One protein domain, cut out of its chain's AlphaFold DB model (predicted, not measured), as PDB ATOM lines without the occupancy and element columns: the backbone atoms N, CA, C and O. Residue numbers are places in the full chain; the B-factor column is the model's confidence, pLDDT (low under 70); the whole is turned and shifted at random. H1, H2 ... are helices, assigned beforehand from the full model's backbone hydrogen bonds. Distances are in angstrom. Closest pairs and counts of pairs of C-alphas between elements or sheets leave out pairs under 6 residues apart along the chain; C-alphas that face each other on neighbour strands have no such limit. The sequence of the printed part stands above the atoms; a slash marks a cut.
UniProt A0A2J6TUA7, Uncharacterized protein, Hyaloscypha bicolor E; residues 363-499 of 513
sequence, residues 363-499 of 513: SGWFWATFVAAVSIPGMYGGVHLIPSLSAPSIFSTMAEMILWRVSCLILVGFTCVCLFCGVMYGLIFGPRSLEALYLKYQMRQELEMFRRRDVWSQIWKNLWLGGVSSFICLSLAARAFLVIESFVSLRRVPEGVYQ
ATOM      1  N   SER A 363      21.541 -32.038 -42.360       53.72
ATOM      2  CA  SER A 363      21.187 -30.616 -42.463       53.72
ATOM      3  C   SER A 363      21.222 -29.875 -41.114       53.72
ATOM      4  O   SER A 363      21.059 -30.453 -40.043       53.72
ATOM      5  N   GLY A 364      21.397 -28.548 -41.140       55.38
ATOM      6  CA  GLY A 364      21.401 -27.719 -39.922       55.38
ATOM      7  C   GLY A 364      20.074 -27.720 -39.144       55.38
ATOM      8  O   GLY A 364      20.071 -27.490 -37.934       55.38
ATOM      9  N   TRP A 365      18.953 -28.027 -39.806       56.50
ATOM     10  CA  TRP A 365      17.629 -28.115 -39.181       56.50
ATOM     11  C   TRP A 365      17.500 -29.306 -38.229       56.50
ATOM     12  O   TRP A 365      16.801 -29.204 -37.216       56.50
ATOM     13  N   PHE A 366      18.241 -30.385 -38.500       60.38
ATOM     14  CA  PHE A 366      18.370 -31.513 -37.585       60.38
ATOM     15  C   PHE A 366      18.918 -31.077 -36.239       60.38
ATOM     16  O   PHE A 366      18.285 -31.272 -35.202       60.38
ATOM     17  N   TRP A 367      20.062 -30.402 -36.267       66.81
ATOM     18  CA  TRP A 367      20.718 -29.932 -35.060       66.81
ATOM     19  C   TRP A 367      19.864 -28.916 -34.307       66.81
ATOM     20  O   TRP A 367      19.781 -29.000 -33.086       66.81
ATOM     21  N   ALA A 368      19.161 -28.021 -35.004       68.12
ATOM     22  CA  ALA A 368      18.238 -27.086 -34.362       68.12
ATOM     23  C   ALA A 368      17.079 -27.807 -33.646       68.12
ATOM     24  O   ALA A 368      16.779 -27.500 -32.491       68.12
ATOM     25  N   THR A 369      16.462 -28.797 -34.298       69.62
ATOM     26  CA  THR A 369      15.344 -29.573 -33.731       69.62
ATOM     27  C   THR A 369      15.807 -30.456 -32.574       69.62
ATOM     28  O   THR A 369      15.165 -30.485 -31.526       69.62
ATOM     29  N   PHE A 370      16.953 -31.121 -32.722       74.50
ATOM     30  CA  PHE A 370      17.583 -31.917 -31.671       74.50
ATOM     31  C   PHE A 370      17.915 -31.061 -30.445       74.50
ATOM     32  O   PHE A 370      17.533 -31.408 -29.328       74.50
ATOM     33  N   VAL A 371      18.562 -29.909 -30.647       79.44
ATOM     34  CA  VAL A 371      18.886 -28.967 -29.568       79.44
ATOM     35  C   VAL A 371      17.612 -28.495 -28.874       79.44
ATOM     36  O   VAL A 371      17.559 -28.519 -27.646       79.44
ATOM     37  N   ALA A 372      16.569 -28.125 -29.619       78.19
ATOM     38  CA  ALA A 372      15.296 -27.710 -29.036       78.19
ATOM     39  C   ALA A 372      14.646 -28.834 -28.208       78.19
ATOM     40  O   ALA A 372      14.310 -28.624 -27.041       78.19
ATOM     41  N   ALA A 373      14.533 -30.044 -28.766       77.44
ATOM     42  CA  ALA A 373      13.923 -31.196 -28.101       77.44
ATOM     43  C   ALA A 373      14.664 -31.596 -26.814       77.44
ATOM     44  O   ALA A 373      14.035 -31.914 -25.804       77.44
ATOM     45  N   VAL A 374      15.997 -31.533 -26.829       82.56
ATOM     46  CA  VAL A 374      16.858 -31.861 -25.685       82.56
ATOM     47  C   VAL A 374      16.895 -30.738 -24.646       82.56
ATOM     48  O   VAL A 374      17.085 -31.016 -23.462       82.56
ATOM     49  N   SER A 375      16.672 -29.482 -25.039       84.19
ATOM     50  CA  SER A 375      16.686 -28.327 -24.127       84.19
ATOM     51  C   SER A 375      15.424 -28.222 -23.270       84.19
ATOM     52  O   SER A 375      15.502 -27.798 -22.117       84.19
ATOM     53  N   ILE A 376      14.268 -28.657 -23.785       84.56
ATOM     54  CA  ILE A 376      12.985 -28.595 -23.064       84.56
ATOM     55  C   ILE A 376      13.032 -29.346 -21.713       84.56
ATOM     56  O   ILE A 376      12.634 -28.757 -20.705       84.56
ATOM     57  N   PRO A 377      13.522 -30.604 -21.616       85.75
ATOM     58  CA  PRO A 377      13.691 -31.289 -20.332       85.75
ATOM     59  C   PRO A 377      14.553 -30.537 -19.318       85.75
ATOM     60  O   PRO A 377      14.183 -30.494 -18.146       85.75
ATOM     61  N   GLY A 378      15.655 -29.927 -19.750       88.94
ATOM     62  CA  GLY A 378      16.554 -29.190 -18.866       88.94
ATOM     63  C   GLY A 378      15.939 -27.892 -18.369       88.94
ATOM     64  O   GLY A 378      16.025 -27.597 -17.181       88.94
ATOM     65  N   MET A 379      15.237 -27.156 -19.239       89.94
ATOM     66  CA  MET A 379      14.453 -25.987 -18.828       89.94
ATOM     67  C   MET A 379      13.384 -26.377 -17.804       89.94
ATOM     68  O   MET A 379      13.268 -25.744 -16.759       89.94
ATOM     69  N   TYR A 380      12.655 -27.464 -18.068       89.75
ATOM     70  CA  TYR A 380      11.654 -28.004 -17.154       89.75
ATOM     71  C   TYR A 380      12.267 -28.380 -15.790       89.75
ATOM     72  O   TYR A 380      11.777 -27.939 -14.754       89.75
ATOM     73  N   GLY A 381      13.385 -29.115 -15.778       91.81
ATOM     74  CA  GLY A 381      14.118 -29.441 -14.550       91.81
ATOM     75  C   GLY A 381      14.603 -28.199 -13.795       91.81
ATOM     76  O   GLY A 381      14.463 -28.127 -12.577       91.81
ATOM     77  N   GLY A 382      15.111 -27.194 -14.512       92.38
ATOM     78  CA  GLY A 382      15.583 -25.936 -13.935       92.38
ATOM     79  C   GLY A 382      14.475 -25.147 -13.238       92.38
ATOM     80  O   GLY A 382      14.650 -24.717 -12.099       92.38
ATOM     81  N   VAL A 383      13.311 -25.005 -13.874       92.50
ATOM     82  CA  VAL A 383      12.174 -24.286 -13.280       92.50
ATOM     83  C   VAL A 383      11.614 -25.045 -12.065       92.50
ATOM     84  O   VAL A 383      11.279 -24.428 -11.054       92.50
ATOM     85  N   HIS A 384      11.606 -26.382 -12.082       93.12
ATOM     86  CA  HIS A 384      11.181 -27.183 -10.927       93.12
ATOM     87  C   HIS A 384      12.170 -27.204  -9.749       93.12
ATOM     88  O   HIS A 384      11.802 -27.678  -8.675       93.12
ATOM     89  N   LEU A 385      13.376 -26.632  -9.861       93.56
ATOM     90  CA  LEU A 385      14.240 -26.415  -8.690       93.56
ATOM     91  C   LEU A 385      13.720 -25.303  -7.771       93.56
ATOM     92  O   LEU A 385      14.017 -25.327  -6.572       93.56
ATOM     93  N   ILE A 386      12.929 -24.363  -8.302       91.25
ATOM     94  CA  ILE A 386      12.481 -23.155  -7.595       91.25
ATOM     95  C   ILE A 386      11.802 -23.470  -6.251       91.25
ATOM     96  O   ILE A 386      12.208 -22.852  -5.264       91.25
ATOM     97  N   PRO A 387      10.848 -24.417  -6.124       89.88
ATOM     98  CA  PRO A 387      10.210 -24.712  -4.835       89.88
ATOM     99  C   PRO A 387      11.218 -25.165  -3.775       89.88
ATOM    100  O   PRO A 387      11.198 -24.686  -2.647       89.88
ATOM    101  N   SER A 388      12.177 -26.009  -4.159       90.50
ATOM    102  CA  SER A 388      13.201 -26.517  -3.240       90.50
ATOM    103  C   SER A 388      14.213 -25.463  -2.784       90.50
ATOM    104  O   SER A 388      14.870 -25.666  -1.764       90.50
ATOM    105  N   LEU A 389      14.372 -24.366  -3.532       89.06
ATOM    106  CA  LEU A 389      15.297 -23.273  -3.215       89.06
ATOM    107  C   LEU A 389      14.599 -22.122  -2.483       89.06
ATOM    108  O   LEU A 389      15.148 -21.582  -1.529       89.06
ATOM    109  N   SER A 390      13.400 -21.752  -2.933       86.19
ATOM    110  CA  SER A 390      12.649 -20.597  -2.424       86.19
ATOM    111  C   SER A 390      11.771 -20.917  -1.216       86.19
ATOM    112  O   SER A 390      11.510 -20.030  -0.410       86.19
ATOM    113  N   ALA A 391      11.315 -22.165  -1.075       84.12
ATOM    114  CA  ALA A 391      10.406 -22.579  -0.011       84.12
ATOM    115  C   ALA A 391      10.675 -24.038   0.427       84.12
ATOM    116  O   ALA A 391       9.829 -24.917   0.260       84.12
ATOM    117  N   PRO A 392      11.859 -24.324   1.007       84.12
ATOM    118  CA  PRO A 392      12.248 -25.678   1.410       84.12
ATOM    119  C   PRO A 392      11.328 -26.295   2.478       84.12
ATOM    120  O   PRO A 392      11.253 -27.514   2.580       84.12
ATOM    121  N   SER A 393      10.590 -25.475   3.233       81.25
ATOM    122  CA  SER A 393       9.604 -25.916   4.229       81.25
ATOM    123  C   SER A 393       8.346 -26.566   3.641       81.25
ATOM    124  O   SER A 393       7.535 -27.084   4.399       81.25
ATOM    125  N   ILE A 394       8.162 -26.542   2.314       83.94
ATOM    126  CA  ILE A 394       7.039 -27.214   1.633       83.94
ATOM    127  C   ILE A 394       7.186 -28.740   1.685       83.94
ATOM    128  O   ILE A 394       6.190 -29.463   1.665       83.94
ATOM    129  N   PHE A 395       8.419 -29.240   1.739       86.38
ATOM    130  CA  PHE A 395       8.685 -30.674   1.777       86.38
ATOM    131  C   PHE A 395       8.514 -31.197   3.201       86.38
ATOM    132  O   PHE A 395       9.050 -30.622   4.148       86.38
ATOM    133  N   SER A 396       7.789 -32.310   3.352       82.94
ATOM    134  CA  SER A 396       7.526 -32.887   4.675       82.94
ATOM    135  C   SER A 396       8.785 -33.513   5.270       82.94
ATOM    136  O   SER A 396       8.960 -33.529   6.488       82.94
ATOM    137  N   THR A 397       9.676 -34.031   4.421       88.38
ATOM    138  CA  THR A 397      10.949 -34.614   4.845       88.38
ATOM    139  C   THR A 397      12.137 -34.082   4.048       88.38
ATOM    140  O   THR A 397      12.048 -33.732   2.870       88.38
ATOM    141  N   MET A 398      13.312 -34.101   4.686       89.62
ATOM    142  CA  MET A 398      14.586 -33.814   4.020       89.62
ATOM    143  C   MET A 398      14.842 -34.784   2.852       89.62
ATOM    144  O   MET A 398      15.405 -34.389   1.835       89.62
ATOM    145  N   ALA A 399      14.399 -36.040   2.976       90.44
ATOM    146  CA  ALA A 399      14.535 -37.050   1.931       90.44
ATOM    147  C   ALA A 399      13.714 -36.702   0.678       90.44
ATOM    148  O   ALA A 399      14.265 -36.726  -0.419       90.44
ATOM    149  N   GLU A 400      12.443 -36.317   0.831       90.00
ATOM    150  CA  GLU A 400      11.582 -35.870  -0.279       90.00
ATOM    151  C   GLU A 400      12.186 -34.656  -0.992       90.00
ATOM    152  O   GLU A 400      12.284 -34.638  -2.220       90.00
ATOM    153  N   MET A 401      12.691 -33.678  -0.232       91.12
ATOM    154  CA  MET A 401      13.345 -32.500  -0.804       91.12
ATOM    155  C   MET A 401      14.615 -32.860  -1.589       91.12
ATOM    156  O   MET A 401      14.855 -32.318  -2.672       91.12
ATOM    157  N   ILE A 402      15.448 -33.764  -1.063       93.25
ATOM    158  CA  ILE A 402      16.660 -34.223  -1.756       93.25
ATOM    159  C   ILE A 402      16.283 -34.987  -3.027       93.25
ATOM    160  O   ILE A 402      16.843 -34.702  -4.083       93.25
ATOM    161  N   LEU A 403      15.316 -35.907  -2.958       93.69
ATOM    162  CA  LEU A 403      14.845 -36.671  -4.116       93.69
ATOM    163  C   LEU A 403      14.259 -35.761  -5.202       93.69
ATOM    164  O   LEU A 403      14.543 -35.956  -6.386       93.69
ATOM    165  N   TRP A 404      13.523 -34.721  -4.812       94.88
ATOM    166  CA  TRP A 404      13.022 -33.696  -5.725       94.88
ATOM    167  C   TRP A 404      14.160 -32.953  -6.431       94.88
ATOM    168  O   TRP A 404      14.173 -32.850  -7.660       94.88
ATOM    169  N   ARG A 405      15.162 -32.484  -5.674       95.31
ATOM    170  CA  ARG A 405      16.340 -31.796  -6.231       95.31
ATOM    171  C   ARG A 405      17.131 -32.692  -7.172       95.31
ATOM    172  O   ARG A 405      17.475 -32.260  -8.268       95.31
ATOM    173  N   VAL A 406      17.391 -33.934  -6.769       95.44
ATOM    174  CA  VAL A 406      18.096 -34.921  -7.596       95.44
ATOM    175  C   VAL A 406      17.322 -35.177  -8.889       95.44
ATOM    176  O   VAL A 406      17.921 -35.133  -9.957       95.44
ATOM    177  N   SER A 407      15.999 -35.341  -8.825       95.56
ATOM    178  CA  SER A 407      15.155 -35.520 -10.016       95.56
ATOM    179  C   SER A 407      15.239 -34.324 -10.969       95.56
ATOM    180  O   SER A 407      15.391 -34.499 -12.176       95.56
ATOM    181  N   CYS A 408      15.228 -33.099 -10.440       95.19
ATOM    182  CA  CYS A 408      15.404 -31.895 -11.252       95.19
ATOM    183  C   CYS A 408      16.804 -31.817 -11.887       95.19
ATOM    184  O   CYS A 408      16.934 -31.501 -13.069       95.19
ATOM    185  N   LEU A 409      17.856 -32.143 -11.129       94.88
ATOM    186  CA  LEU A 409      19.238 -32.143 -11.616       94.88
ATOM    187  C   LEU A 409      19.499 -33.241 -12.649       94.88
ATOM    188  O   LEU A 409      20.269 -33.009 -13.575       94.88
ATOM    189  N   ILE A 410      18.838 -34.399 -12.545       93.69
ATOM    190  CA  ILE A 410      18.871 -35.445 -13.579       93.69
ATOM    191  C   ILE A 410      18.352 -34.882 -14.906       93.69
ATOM    192  O   ILE A 410      18.975 -35.093 -15.940       93.69
ATOM    193  N   LEU A 411      17.260 -34.110 -14.882       93.06
ATOM    194  CA  LEU A 411      16.670 -33.521 -16.089       93.06
ATOM    195  C   LEU A 411      17.549 -32.430 -16.713       93.06
ATOM    196  O   LEU A 411      17.689 -32.381 -17.932       93.06
ATOM    197  N   VAL A 412      18.186 -31.592 -15.890       93.94
ATOM    198  CA  VAL A 412      19.186 -30.616 -16.360       93.94
ATOM    199  C   VAL A 412      20.421 -31.334 -16.917       93.94
ATOM    200  O   VAL A 412      20.907 -31.003 -17.998       93.94
ATOM    201  N   GLY A 413      20.900 -32.358 -16.211       90.94
ATOM    202  CA  GLY A 413      22.028 -33.186 -16.622       90.94
ATOM    203  C   GLY A 413      21.777 -33.894 -17.952       90.94
ATOM    204  O   GLY A 413      22.674 -33.925 -18.790       90.94
ATOM    205  N   PHE A 414      20.558 -34.394 -18.183       88.00
ATOM    206  CA  PHE A 414      20.124 -34.986 -19.454       88.00
ATOM    207  C   PHE A 414      20.386 -34.061 -20.633       88.00
ATOM    208  O   PHE A 414      21.060 -34.452 -21.587       88.00
ATOM    209  N   THR A 415      19.947 -32.810 -20.527       87.75
ATOM    210  CA  THR A 415      20.189 -31.801 -21.555       87.75
ATOM    211  C   THR A 415      21.680 -31.585 -21.800       87.75
ATOM    212  O   THR A 415      22.127 -31.645 -22.945       87.75
ATOM    213  N   CYS A 416      22.470 -31.391 -20.742       88.50
ATOM    214  CA  CYS A 416      23.910 -31.162 -20.864       88.50
ATOM    215  C   CYS A 416      24.637 -32.346 -21.517       88.50
ATOM    216  O   CYS A 416      25.455 -32.139 -22.414       88.50
ATOM    217  N   VAL A 417      24.321 -33.578 -21.108       85.00
ATOM    218  CA  VAL A 417      24.926 -34.799 -21.655       85.00
ATOM    219  C   VAL A 417      24.564 -34.966 -23.127       85.00
ATOM    220  O   VAL A 417      25.454 -35.175 -23.944       85.00
ATOM    221  N   CYS A 418      23.293 -34.819 -23.500       82.19
ATOM    222  CA  CYS A 418      22.867 -34.960 -24.891       82.19
ATOM    223  C   CYS A 418      23.468 -33.879 -25.806       82.19
ATOM    224  O   CYS A 418      23.898 -34.206 -26.912       82.19
ATOM    225  N   LEU A 419      23.567 -32.623 -25.349       82.94
ATOM    226  CA  LEU A 419      24.225 -31.552 -26.109       82.94
ATOM    227  C   LEU A 419      25.729 -31.800 -26.254       82.94
ATOM    228  O   LEU A 419      26.259 -31.731 -27.362       82.94
ATOM    229  N   PHE A 420      26.412 -32.151 -25.159       83.88
ATOM    230  CA  PHE A 420      27.834 -32.492 -25.185       83.88
ATOM    231  C   PHE A 420      28.106 -33.680 -26.114       83.88
ATOM    232  O   PHE A 420      29.005 -33.623 -26.951       83.88
ATOM    233  N   CYS A 421      27.296 -34.737 -26.025       76.62
ATOM    234  CA  CYS A 421      27.389 -35.897 -26.902       76.62
ATOM    235  C   CYS A 421      27.123 -35.546 -28.366       76.62
ATOM    236  O   CYS A 421      27.839 -36.045 -29.228       76.62
ATOM    237  N   GLY A 422      26.143 -34.687 -28.655       73.31
ATOM    238  CA  GLY A 422      25.876 -34.203 -30.009       73.31
ATOM    239  C   GLY A 422      27.082 -33.473 -30.605       73.31
ATOM    240  O   GLY A 422      27.520 -33.795 -31.709       73.31
ATOM    241  N   VAL A 423      27.693 -32.567 -29.833       76.69
ATOM    242  CA  VAL A 423      28.916 -31.853 -30.237       76.69
ATOM    243  C   VAL A 423      30.085 -32.822 -30.427       76.69
ATOM    244  O   VAL A 423      30.751 -32.775 -31.458       76.69
ATOM    245  N   MET A 424      30.323 -33.738 -29.482       72.50
ATOM    246  CA  MET A 424      31.387 -34.745 -29.597       72.50
ATOM    247  C   MET A 424      31.183 -35.661 -30.805       72.50
ATOM    248  O   MET A 424      32.140 -35.945 -31.521       72.50
ATOM    249  N   TYR A 425      29.950 -36.088 -31.077       71.12
ATOM    250  CA  TYR A 425      29.623 -36.857 -32.273       71.12
ATOM    251  C   TYR A 425      29.951 -36.056 -33.540       71.12
ATOM    252  O   TYR A 425      30.637 -36.568 -34.423       71.12
ATOM    253  N   GLY A 426      29.554 -34.783 -33.599       66.44
ATOM    254  CA  GLY A 426      29.904 -33.879 -34.694       66.44
ATOM    255  C   GLY A 426      31.417 -33.715 -34.887       66.44
ATOM    256  O   GLY A 426      31.895 -33.787 -36.011       66.44
ATOM    257  N   LEU A 427      32.199 -33.580 -33.814       67.88
ATOM    258  CA  LEU A 427      33.660 -33.451 -33.909       67.88
ATOM    259  C   LEU A 427      34.358 -34.762 -34.307       67.88
ATOM    260  O   LEU A 427      35.322 -34.741 -35.067       67.88
ATOM    261  N   ILE A 428      33.878 -35.911 -33.820       66.62
ATOM    262  CA  ILE A 428      34.488 -37.228 -34.074       66.62
ATOM    263  C   ILE A 428      34.080 -37.784 -35.448       66.62
ATOM    264  O   ILE A 428      34.872 -38.451 -36.120       66.62
ATOM    265  N   PHE A 429      32.832 -37.571 -35.868       62.22
ATOM    266  CA  PHE A 429      32.259 -38.142 -37.091       62.22
ATOM    267  C   PHE A 429      32.059 -37.114 -38.211       62.22
ATOM    268  O   PHE A 429      32.057 -37.514 -39.369       62.22
ATOM    269  N   GLY A 430      31.977 -35.816 -37.916       58.44
ATOM    270  CA  GLY A 430      31.847 -34.751 -38.921       58.44
ATOM    271  C   GLY A 430      32.999 -34.662 -39.932       58.44
ATOM    272  O   GLY A 430      32.716 -34.466 -41.111       58.44
ATOM    273  N   PRO A 431      34.275 -34.898 -39.566       54.97
ATOM    274  CA  PRO A 431      35.360 -34.950 -40.544       54.97
ATOM    275  C   PRO A 431      35.206 -36.094 -41.552       54.97
ATOM    276  O   PRO A 431      35.690 -35.974 -42.669       54.97
ATOM    277  N   ARG A 432      34.488 -37.180 -41.210       52.75
ATOM    278  CA  ARG A 432      34.342 -38.364 -42.075       52.75
ATOM    279  C   ARG A 432      33.559 -38.082 -43.360       52.75
ATOM    280  O   ARG A 432      33.785 -38.786 -44.335       52.75
ATOM    281  N   SER A 433      32.672 -37.085 -43.398       50.44
ATOM    282  CA  SER A 433      31.947 -36.712 -44.626       50.44
ATOM    283  C   SER A 433      32.796 -35.857 -45.576       50.44
ATOM    284  O   SER A 433      32.674 -35.993 -46.790       50.44
ATOM    285  N   LEU A 434      33.705 -35.036 -45.039       46.56
ATOM    286  CA  LEU A 434      34.656 -34.231 -45.817       46.56
ATOM    287  C   LEU A 434      35.879 -35.052 -46.262       46.56
ATOM    288  O   LEU A 434      36.291 -34.972 -47.418       46.56
ATOM    289  N   GLU A 435      36.416 -35.911 -45.392       45.34
ATOM    290  CA  GLU A 435      37.513 -36.833 -45.715       45.34
ATOM    291  C   GLU A 435      37.076 -37.963 -46.651       45.34
ATOM    292  O   GLU A 435      37.870 -38.365 -47.488       45.34
ATOM    293  N   ALA A 436      35.833 -38.459 -46.596       48.34
ATOM    294  CA  ALA A 436      35.352 -39.451 -47.570       48.34
ATOM    295  C   ALA A 436      35.256 -38.888 -49.000       48.34
ATOM    296  O   ALA A 436      35.378 -39.645 -49.960       48.34
ATOM    297  N   LEU A 437      35.088 -37.570 -49.153       48.91
ATOM    298  CA  LEU A 437      35.182 -36.871 -50.439       48.91
ATOM    299  C   LEU A 437      36.643 -36.670 -50.882       48.91
ATOM    300  O   LEU A 437      36.940 -36.799 -52.066       48.91
ATOM    301  N   TYR A 438      37.561 -36.416 -49.943       45.59
ATOM    302  CA  TYR A 438      38.983 -36.166 -50.225       45.59
ATOM    303  C   TYR A 438      39.812 -37.456 -50.422       45.59
ATOM    304  O   TYR A 438      40.673 -37.530 -51.294       45.59
ATOM    305  N   LEU A 439      39.515 -38.519 -49.670       45.88
ATOM    306  CA  LEU A 439      40.247 -39.794 -49.663       45.88
ATOM    307  C   LEU A 439      39.740 -40.809 -50.697       45.88
ATOM    308  O   LEU A 439      40.465 -41.746 -51.019       45.88
ATOM    309  N   LYS A 440      38.554 -40.620 -51.302       48.53
ATOM    310  CA  LYS A 440      38.110 -41.450 -52.447       48.53
ATOM    311  C   LYS A 440      39.019 -41.260 -53.676       48.53
ATOM    312  O   LYS A 440      39.024 -42.106 -54.565       48.53
ATOM    313  N   TYR A 441      39.809 -40.180 -53.701       47.19
ATOM    314  CA  TYR A 441      40.795 -39.877 -54.740       47.19
ATOM    315  C   TYR A 441      42.197 -40.449 -54.452       47.19
ATOM    316  O   TYR A 441      42.956 -40.696 -55.387       47.19
ATOM    317  N   GLN A 442      42.561 -40.710 -53.190       52.03
ATOM    318  CA  GLN A 442      43.949 -41.005 -52.827       52.03
ATOM    319  C   GLN A 442      44.067 -42.185 -51.852       52.03
ATOM    320  O   GLN A 442      43.934 -42.048 -50.644       52.03
ATOM    321  N   MET A 443      44.448 -43.324 -52.432       43.56
ATOM    322  CA  MET A 443      45.140 -44.472 -51.831       43.56
ATOM    323  C   MET A 443      44.347 -45.702 -51.366       43.56
ATOM    324  O   MET A 443      43.438 -45.692 -50.545       43.56
ATOM    325  N   ARG A 444      44.850 -46.825 -51.897       49.00
ATOM    326  CA  ARG A 444      44.409 -48.215 -51.790       49.00
ATOM    327  C   ARG A 444      45.393 -49.032 -50.921       49.00
ATOM    328  O   ARG A 444      45.792 -50.118 -51.329       49.00
ATOM    329  N   GLN A 445      45.836 -48.508 -49.768       47.00
ATOM    330  CA  GLN A 445      46.793 -49.215 -48.884       47.00
ATOM    331  C   GLN A 445      46.491 -49.231 -47.364       47.00
ATOM    332  O   GLN A 445      47.258 -49.831 -46.624       47.00
ATOM    333  N   GLU A 446      45.356 -48.720 -46.868       52.03
ATOM    334  CA  GLU A 446      45.076 -48.674 -45.407       52.03
ATOM    335  C   GLU A 446      44.032 -49.686 -44.868       52.03
ATOM    336  O   GLU A 446      43.396 -49.456 -43.840       52.03
ATOM    337  N   LEU A 447      43.823 -50.841 -45.507       55.41
ATOM    338  CA  LEU A 447      42.705 -51.743 -45.154       55.41
ATOM    339  C   LEU A 447      42.703 -52.250 -43.689       55.41
ATOM    340  O   LEU A 447      41.639 -52.515 -43.124       55.41
ATOM    341  N   GLU A 448      43.865 -52.373 -43.042       51.19
ATOM    342  CA  GLU A 448      43.957 -52.916 -41.677       51.19
ATOM    343  C   GLU A 448      43.727 -51.876 -40.571       51.19
ATOM    344  O   GLU A 448      43.103 -52.202 -39.551       51.19
ATOM    345  N   MET A 449      44.143 -50.620 -40.781       53.56
ATOM    346  CA  MET A 449      43.815 -49.519 -39.865       53.56
ATOM    347  C   MET A 449      42.327 -49.174 -39.934       53.56
ATOM    348  O   MET A 449      41.705 -48.993 -38.884       53.56
ATOM    349  N   PHE A 450      41.722 -49.199 -41.130       52.25
ATOM    350  CA  PHE A 450      40.274 -49.037 -41.292       52.25
ATOM    351  C   PHE A 450      39.485 -50.101 -40.513       52.25
ATOM    352  O   PHE A 450      38.562 -49.751 -39.781       52.25
ATOM    353  N   ARG A 451      39.893 -51.380 -40.557       52.47
ATOM    354  CA  ARG A 451      39.199 -52.470 -39.843       52.47
ATOM    355  C   ARG A 451      39.277 -52.353 -38.316       52.47
ATOM    356  O   ARG A 451      38.259 -52.519 -37.650       52.47
ATOM    357  N   ARG A 452      40.449 -52.053 -37.728       55.41
ATOM    358  CA  ARG A 452      40.542 -51.830 -36.264       55.41
ATOM    359  C   ARG A 452      39.768 -50.577 -35.840       55.41
ATOM    360  O   ARG A 452      39.075 -50.615 -34.827       55.41
ATOM    361  N   ARG A 453      39.848 -49.488 -36.614       52.62
ATOM    362  CA  ARG A 453      39.160 -48.213 -36.334       52.62
ATOM    363  C   ARG A 453      37.632 -48.333 -36.440       52.62
ATOM    364  O   ARG A 453      36.927 -47.648 -35.700       52.62
ATOM    365  N   ASP A 454      37.123 -49.231 -37.284       62.88
ATOM    366  CA  ASP A 454      35.686 -49.498 -37.423       62.88
ATOM    367  C   ASP A 454      35.115 -50.351 -36.269       62.88
ATOM    368  O   ASP A 454      34.047 -50.042 -35.745       62.88
ATOM    369  N   VAL A 455      35.867 -51.337 -35.759       65.12
ATOM    370  CA  VAL A 455      35.460 -52.119 -34.570       65.12
ATOM    371  C   VAL A 455      35.350 -51.231 -33.328       65.12
ATOM    372  O   VAL A 455      34.343 -51.275 -32.622       65.12
ATOM    373  N   TRP A 456      36.343 -50.370 -33.076       60.12
ATOM    374  CA  TRP A 456      36.270 -49.410 -31.969       60.12
ATOM    375  C   TRP A 456      35.107 -48.432 -32.149       60.12
ATOM    376  O   TRP A 456      34.386 -48.160 -31.195       60.12
ATOM    377  N   SER A 457      34.867 -47.957 -33.374       62.56
ATOM    378  CA  SER A 457      33.706 -47.122 -33.707       62.56
ATOM    379  C   SER A 457      32.378 -47.816 -33.368       62.56
ATOM    380  O   SER A 457      31.513 -47.194 -32.758       62.56
ATOM    381  N   GLN A 458      32.218 -49.105 -33.683       63.72
ATOM    382  CA  GLN A 458      31.011 -49.868 -33.342       63.72
ATOM    383  C   GLN A 458      30.847 -50.093 -31.831       63.72
ATOM    384  O   GLN A 458      29.749 -49.920 -31.307       63.72
ATOM    385  N   ILE A 459      31.927 -50.411 -31.110       70.00
ATOM    386  CA  ILE A 459      31.894 -50.570 -29.646       70.00
ATOM    387  C   ILE A 459      31.494 -49.254 -28.969       70.00
ATOM    388  O   ILE A 459      30.591 -49.244 -28.132       70.00
ATOM    389  N   TRP A 460      32.106 -48.136 -29.371       66.38
ATOM    390  CA  TRP A 460      31.756 -46.808 -28.863       66.38
ATOM    391  C   TRP A 460      30.309 -46.430 -29.188       66.38
ATOM    392  O   TRP A 460      29.618 -45.932 -28.306       66.38
ATOM    393  N   LYS A 461      29.813 -46.721 -30.400       67.69
ATOM    394  CA  LYS A 461      28.399 -46.512 -30.765       67.69
ATOM    395  C   LYS A 461      27.445 -47.311 -29.872       67.69
ATOM    396  O   LYS A 461      26.463 -46.754 -29.399       67.69
ATOM    397  N   ASN A 462      27.739 -48.584 -29.605       72.12
ATOM    398  CA  ASN A 462      26.872 -49.448 -28.798       72.12
ATOM    399  C   ASN A 462      26.867 -49.051 -27.315       72.12
ATOM    400  O   ASN A 462      25.801 -48.962 -26.708       72.12
ATOM    401  N   LEU A 463      28.040 -48.758 -26.739       71.31
ATOM    402  CA  LEU A 463      28.147 -48.229 -25.374       71.31
ATOM    403  C   LEU A 463      27.433 -46.880 -25.243       71.31
ATOM    404  O   LEU A 463      26.767 -46.624 -24.242       71.31
ATOM    405  N   TRP A 464      27.528 -46.040 -26.273       69.06
ATOM    406  CA  TRP A 464      26.855 -44.751 -26.323       69.06
ATOM    407  C   TRP A 464      25.329 -44.892 -26.402       69.06
ATOM    408  O   TRP A 464      24.628 -44.286 -25.596       69.06
ATOM    409  N   LEU A 465      24.804 -45.746 -27.287       70.25
ATOM    410  CA  LEU A 465      23.364 -46.033 -27.386       70.25
ATOM    411  C   LEU A 465      22.806 -46.614 -26.078       70.25
ATOM    412  O   LEU A 465      21.726 -46.220 -25.633       70.25
ATOM    413  N   GLY A 466      23.558 -47.505 -25.426       75.56
ATOM    414  CA  GLY A 466      23.226 -48.032 -24.099       75.56
ATOM    415  C   GLY A 466      23.234 -46.960 -23.001       75.56
ATOM    416  O   GLY A 466      22.322 -46.907 -22.177       75.56
ATOM    417  N   GLY A 467      24.223 -46.062 -23.005       75.88
ATOM    418  CA  GLY A 467      24.316 -44.963 -22.041       75.88
ATOM    419  C   GLY A 467      23.191 -43.939 -22.198       75.88
ATOM    420  O   GLY A 467      22.531 -43.594 -21.220       75.88
ATOM    421  N   VAL A 468      22.925 -43.499 -23.432       75.25
ATOM    422  CA  VAL A 468      21.852 -42.541 -23.738       75.25
ATOM    423  C   VAL A 468      20.485 -43.136 -23.405       75.25
ATOM    424  O   VAL A 468      19.696 -42.478 -22.733       75.25
ATOM    425  N   SER A 469      20.208 -44.384 -23.796       76.88
ATOM    426  CA  SER A 469      18.930 -45.039 -23.469       76.88
ATOM    427  C   SER A 469      18.709 -45.185 -21.960       76.88
ATOM    428  O   SER A 469      17.628 -44.859 -21.470       76.88
ATOM    429  N   SER A 470      19.738 -45.570 -21.200       81.06
ATOM    430  CA  SER A 470      19.671 -45.616 -19.733       81.06
ATOM    431  C   SER A 470      19.364 -44.238 -19.124       81.06
ATOM    432  O   SER A 470      18.508 -44.110 -18.245       81.06
ATOM    433  N   PHE A 471      19.987 -43.176 -19.644       81.94
ATOM    434  CA  PHE A 471      19.764 -41.808 -19.171       81.94
ATOM    435  C   PHE A 471      18.381 -41.252 -19.545       81.94
ATOM    436  O   PHE A 471      17.785 -40.505 -18.765       81.94
ATOM    437  N   ILE A 472      17.825 -41.665 -20.689       84.75
ATOM    438  CA  ILE A 472      16.425 -41.397 -21.053       84.75
ATOM    439  C   ILE A 472      15.489 -42.043 -20.027       84.75
ATOM    440  O   ILE A 472      14.612 -41.362 -19.499       84.75
ATOM    441  N   CYS A 473      15.693 -43.320 -19.685       88.75
ATOM    442  CA  CYS A 473      14.880 -44.010 -18.677       88.75
ATOM    443  C   CYS A 473      14.936 -43.309 -17.311       88.75
ATOM    444  O   CYS A 473      13.899 -43.087 -16.688       88.75
ATOM    445  N   LEU A 474      16.130 -42.895 -16.876       90.25
ATOM    446  CA  LEU A 474      16.324 -42.108 -15.653       90.25
ATOM    447  C   LEU A 474      15.581 -40.766 -15.705       90.25
ATOM    448  O   LEU A 474      14.943 -40.376 -14.731       90.25
ATOM    449  N   SER A 475      15.609 -40.083 -16.848       89.19
ATOM    450  CA  SER A 475      14.902 -38.812 -17.048       89.19
ATOM    451  C   SER A 475      13.381 -38.985 -17.015       89.19
ATOM    452  O   SER A 475      12.670 -38.161 -16.439       89.19
ATOM    453  N   LEU A 476      12.863 -40.076 -17.587       91.25
ATOM    454  CA  LEU A 476      11.441 -40.416 -17.513       91.25
ATOM    455  C   LEU A 476      11.016 -40.741 -16.078       91.25
ATOM    456  O   LEU A 476       9.987 -40.243 -15.624       91.25
ATOM    457  N   ALA A 477      11.826 -41.507 -15.344       93.44
ATOM    458  CA  ALA A 477      11.583 -41.806 -13.936       93.44
ATOM    459  C   ALA A 477      11.598 -40.531 -13.073       93.44
ATOM    460  O   ALA A 477      10.697 -40.332 -12.263       93.44
ATOM    461  N   ALA A 478      12.560 -39.631 -13.298       94.31
ATOM    462  CA  ALA A 478      12.626 -38.337 -12.623       94.31
ATOM    463  C   ALA A 478      11.382 -37.478 -12.908       94.31
ATOM    464  O   ALA A 478      10.818 -36.885 -11.991       94.31
ATOM    465  N   ARG A 479      10.893 -37.449 -14.158       92.25
ATOM    466  CA  ARG A 479       9.634 -36.759 -14.495       92.25
ATOM    467  C   ARG A 479       8.433 -37.367 -13.783       92.25
ATOM    468  O   ARG A 479       7.630 -36.619 -13.234       92.25
ATOM    469  N   ALA A 480       8.320 -38.693 -13.786       93.31
ATOM    470  CA  ALA A 480       7.238 -39.381 -13.095       93.31
ATOM    471  C   ALA A 480       7.261 -39.066 -11.593       93.31
ATOM    472  O   ALA A 480       6.217 -38.760 -11.027       93.31
ATOM    473  N   PHE A 481       8.446 -39.052 -10.976       94.69
ATOM    474  CA  PHE A 481       8.609 -38.681  -9.574       94.69
ATOM    475  C   PHE A 481       8.111 -37.260  -9.285       94.69
ATOM    476  O   PHE A 481       7.321 -37.092  -8.365       94.69
ATOM    477  N   LEU A 482       8.497 -36.251 -10.081       93.06
ATOM    478  CA  LEU A 482       8.051 -34.864  -9.859       93.06
ATOM    479  C   LEU A 482       6.522 -34.727  -9.895       93.06
ATOM    480  O   LEU A 482       5.942 -34.018  -9.074       93.06
ATOM    481  N   VAL A 483       5.864 -35.429 -10.821       92.75
ATOM    482  CA  VAL A 483       4.399 -35.435 -10.903       92.75
ATOM    483  C   VAL A 483       3.811 -36.152  -9.689       92.75
ATOM    484  O   VAL A 483       2.981 -35.577  -8.992       92.75
ATOM    485  N   ILE A 484       4.260 -37.373  -9.391       92.75
ATOM    486  CA  ILE A 484       3.731 -38.180  -8.281       92.75
ATOM    487  C   ILE A 484       3.898 -37.450  -6.945       92.75
ATOM    488  O   ILE A 484       2.941 -37.354  -6.179       92.75
ATOM    489  N   GLU A 485       5.076 -36.891  -6.683       92.25
ATOM    490  CA  GLU A 485       5.383 -36.188  -5.438       92.25
ATOM    491  C   GLU A 485       4.515 -34.934  -5.261       92.25
ATOM    492  O   GLU A 485       4.036 -34.658  -4.160       92.25
ATOM    493  N   SER A 486       4.203 -34.222  -6.353       91.12
ATOM    494  CA  SER A 486       3.286 -33.076  -6.301       91.12
ATOM    495  C   SER A 486       1.904 -33.458  -5.751       91.12
ATOM    496  O   SER A 486       1.335 -32.699  -4.970       91.12
ATOM    497  N   PHE A 487       1.410 -34.667  -6.043       89.88
ATOM    498  CA  PHE A 487       0.153 -35.182  -5.488       89.88
ATOM    499  C   PHE A 487       0.319 -35.808  -4.101       89.88
ATOM    500  O   PHE A 487      -0.530 -35.614  -3.232       89.88
ATOM    501  N   VAL A 488       1.391 -36.572  -3.871       88.50
ATOM    502  CA  VAL A 488       1.624 -37.252  -2.584       88.50
ATOM    503  C   VAL A 488       1.798 -36.243  -1.449       88.50
ATOM    504  O   VAL A 488       1.278 -36.472  -0.353       88.50
ATOM    505  N   SER A 489       2.428 -35.100  -1.726       86.25
ATOM    506  CA  SER A 489       2.626 -34.019  -0.755       86.25
ATOM    507  C   SER A 489       1.322 -33.444  -0.175       86.25
ATOM    508  O   SER A 489       1.325 -32.966   0.959       86.25
ATOM    509  N   LEU A 490       0.177 -33.578  -0.867       84.56
ATOM    510  CA  LEU A 490      -1.135 -33.128  -0.367       84.56
ATOM    511  C   LEU A 490      -1.583 -33.856   0.905       84.56
ATOM    512  O   LEU A 490      -2.456 -33.373   1.618       84.56
ATOM    513  N   ARG A 491      -0.992 -35.015   1.215       82.81
ATOM    514  CA  ARG A 491      -1.315 -35.782   2.426       82.81
ATOM    515  C   ARG A 491      -0.850 -35.096   3.711       82.81
ATOM    516  O   ARG A 491      -1.264 -35.515   4.788       82.81
ATOM    517  N   ARG A 492       0.070 -34.131   3.618       74.12
ATOM    518  CA  ARG A 492       0.764 -33.528   4.768       74.12
ATOM    519  C   ARG A 492       0.947 -32.017   4.602       74.12
ATOM    520  O   ARG A 492       2.008 -31.478   4.903       74.12
ATOM    521  N   VAL A 493      -0.082 -31.334   4.108       78.88
ATOM    522  CA  VAL A 493      -0.066 -29.873   3.955       78.88
ATOM    523  C   VAL A 493      -0.519 -29.151   5.234       78.88
ATOM    524  O   VAL A 493      -1.348 -29.688   5.971       78.88
ATOM    525  N   PRO A 494      -0.007 -27.936   5.515       78.00
ATOM    526  CA  PRO A 494      -0.495 -27.108   6.618       78.00
ATOM    527  C   PRO A 494      -1.984 -26.771   6.462       78.00
ATOM    528  O   PRO A 494      -2.455 -26.587   5.341       78.00
ATOM    529  N   GLU A 495      -2.705 -26.583   7.573       75.12
ATOM    530  CA  GLU A 495      -4.147 -26.266   7.564       75.12
ATOM    531  C   GLU A 495      -4.492 -25.033   6.709       75.12
ATOM    532  O   GLU A 495      -5.525 -25.004   6.042       75.12
ATOM    533  N   GLY A 496      -3.588 -24.047   6.647       75.12
ATOM    534  CA  GLY A 496      -3.736 -22.852   5.809       75.12
ATOM    535  C   GLY A 496      -3.845 -23.134   4.302       75.12
ATOM    536  O   GLY A 496      -4.329 -22.286   3.558       75.12
ATOM    537  N   VAL A 497      -3.451 -24.324   3.829       78.31
ATOM    538  CA  VAL A 497      -3.631 -24.725   2.423       78.31
ATOM    539  C   VAL A 497      -5.110 -24.979   2.113       78.31
ATOM    540  O   VAL A 497      -5.553 -24.702   1.002       78.31
ATOM    541  N   TYR A 498      -5.909 -25.415   3.088       77.81
ATOM    542  CA  TYR A 498      -7.346 -25.647   2.899       77.81
ATOM    543  C   TYR A 498      -8.189 -24.373   2.992       77.81
ATOM    544  O   TYR A 498      -9.378 -24.405   2.678       77.81
ATOM    545  N   GLN A 499      -7.593 -23.244   3.389       77.94
ATOM    546  CA  GLN A 499      -8.278 -21.957   3.352       77.94
ATOM    547  C   GLN A 499      -8.520 -21.561   1.898       77.94
ATOM    548  O   GLN A 499      -7.580 -21.448   1.107       77.94
TER     549      GLN A 499
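Overview. This is residues 363 to 499 of the 513 residues of an uncharacterized protein of Hyaloscypha bicolor E (UniProt A0A2J6TUA7). A long, slender rod of helices is built on H5, which runs along most of its length; H3 folds back beside the later part of H5, and H1 packs on H3, making an up-and-down bundle of three. At one end residues 430 to 456, holding H4 and the first turns of H5, stick out as an open loop, while little H6 lies at the other end. The printed part has 137 residues and is all helix, with six named helices, H1 to H6 in chain order, and no named strand. It is extended, with a radius of gyration of the C-alphas of 22.5 A and spans of 80 by 27 by 18 A.

Arrangement. H5, residues 447 to 492, touches H3, residues 398 to 429, through residues 468 to 482 of H5 and 404 to 418 of H3 alone. Their closest C-alphas, of Ala 478 and Ser 407, are 4.6 A apart, and they run opposite ways at a shallow tilt of 25 degrees. H1, residues 364 to 384, touches H3 at its residues 407 to 419 alone; the closest C-alphas, of Gly 378 and Val 412, are 3.9 A apart, at a shallow tilt of 15 degrees, opposite ways. H1 and H5 are near each other. H2, residues 386 to 390, only just touches H3, with 3 pairs of C-alphas within 8 A, the closest Ser 388 and Met 401 at 6.5 A. H4, residues 431 to 439, and H6, residues 495 to 498, touch no helix. Every O i to N i+4 pair is within hydrogen-bond range in H2 and H3, against 15 of 17 in H1, 4 of 5 in H4 and 39 of 42 in H5; H6 is too short for such a pair.

Along the chain. H5 measures 67.7 A, from C-alpha 447 at (42.705, -51.743, -45.154) to C-alpha 492 at (0.764, -33.528, 4.768), with a kink of 33 degrees near residue 486. H3 measures 45.0 A, H1 30.7 A and H4 11.4 A.

Size, cuts and confidence. The C-alphas farthest apart, of Arg 444 and Gln 499, are 80.7 A apart. The printed part has no cut and no long link. Its mean pLDDT is 76.4, with residues 363 to 369, 426 to 458, 460 to 461 and 464 under 70.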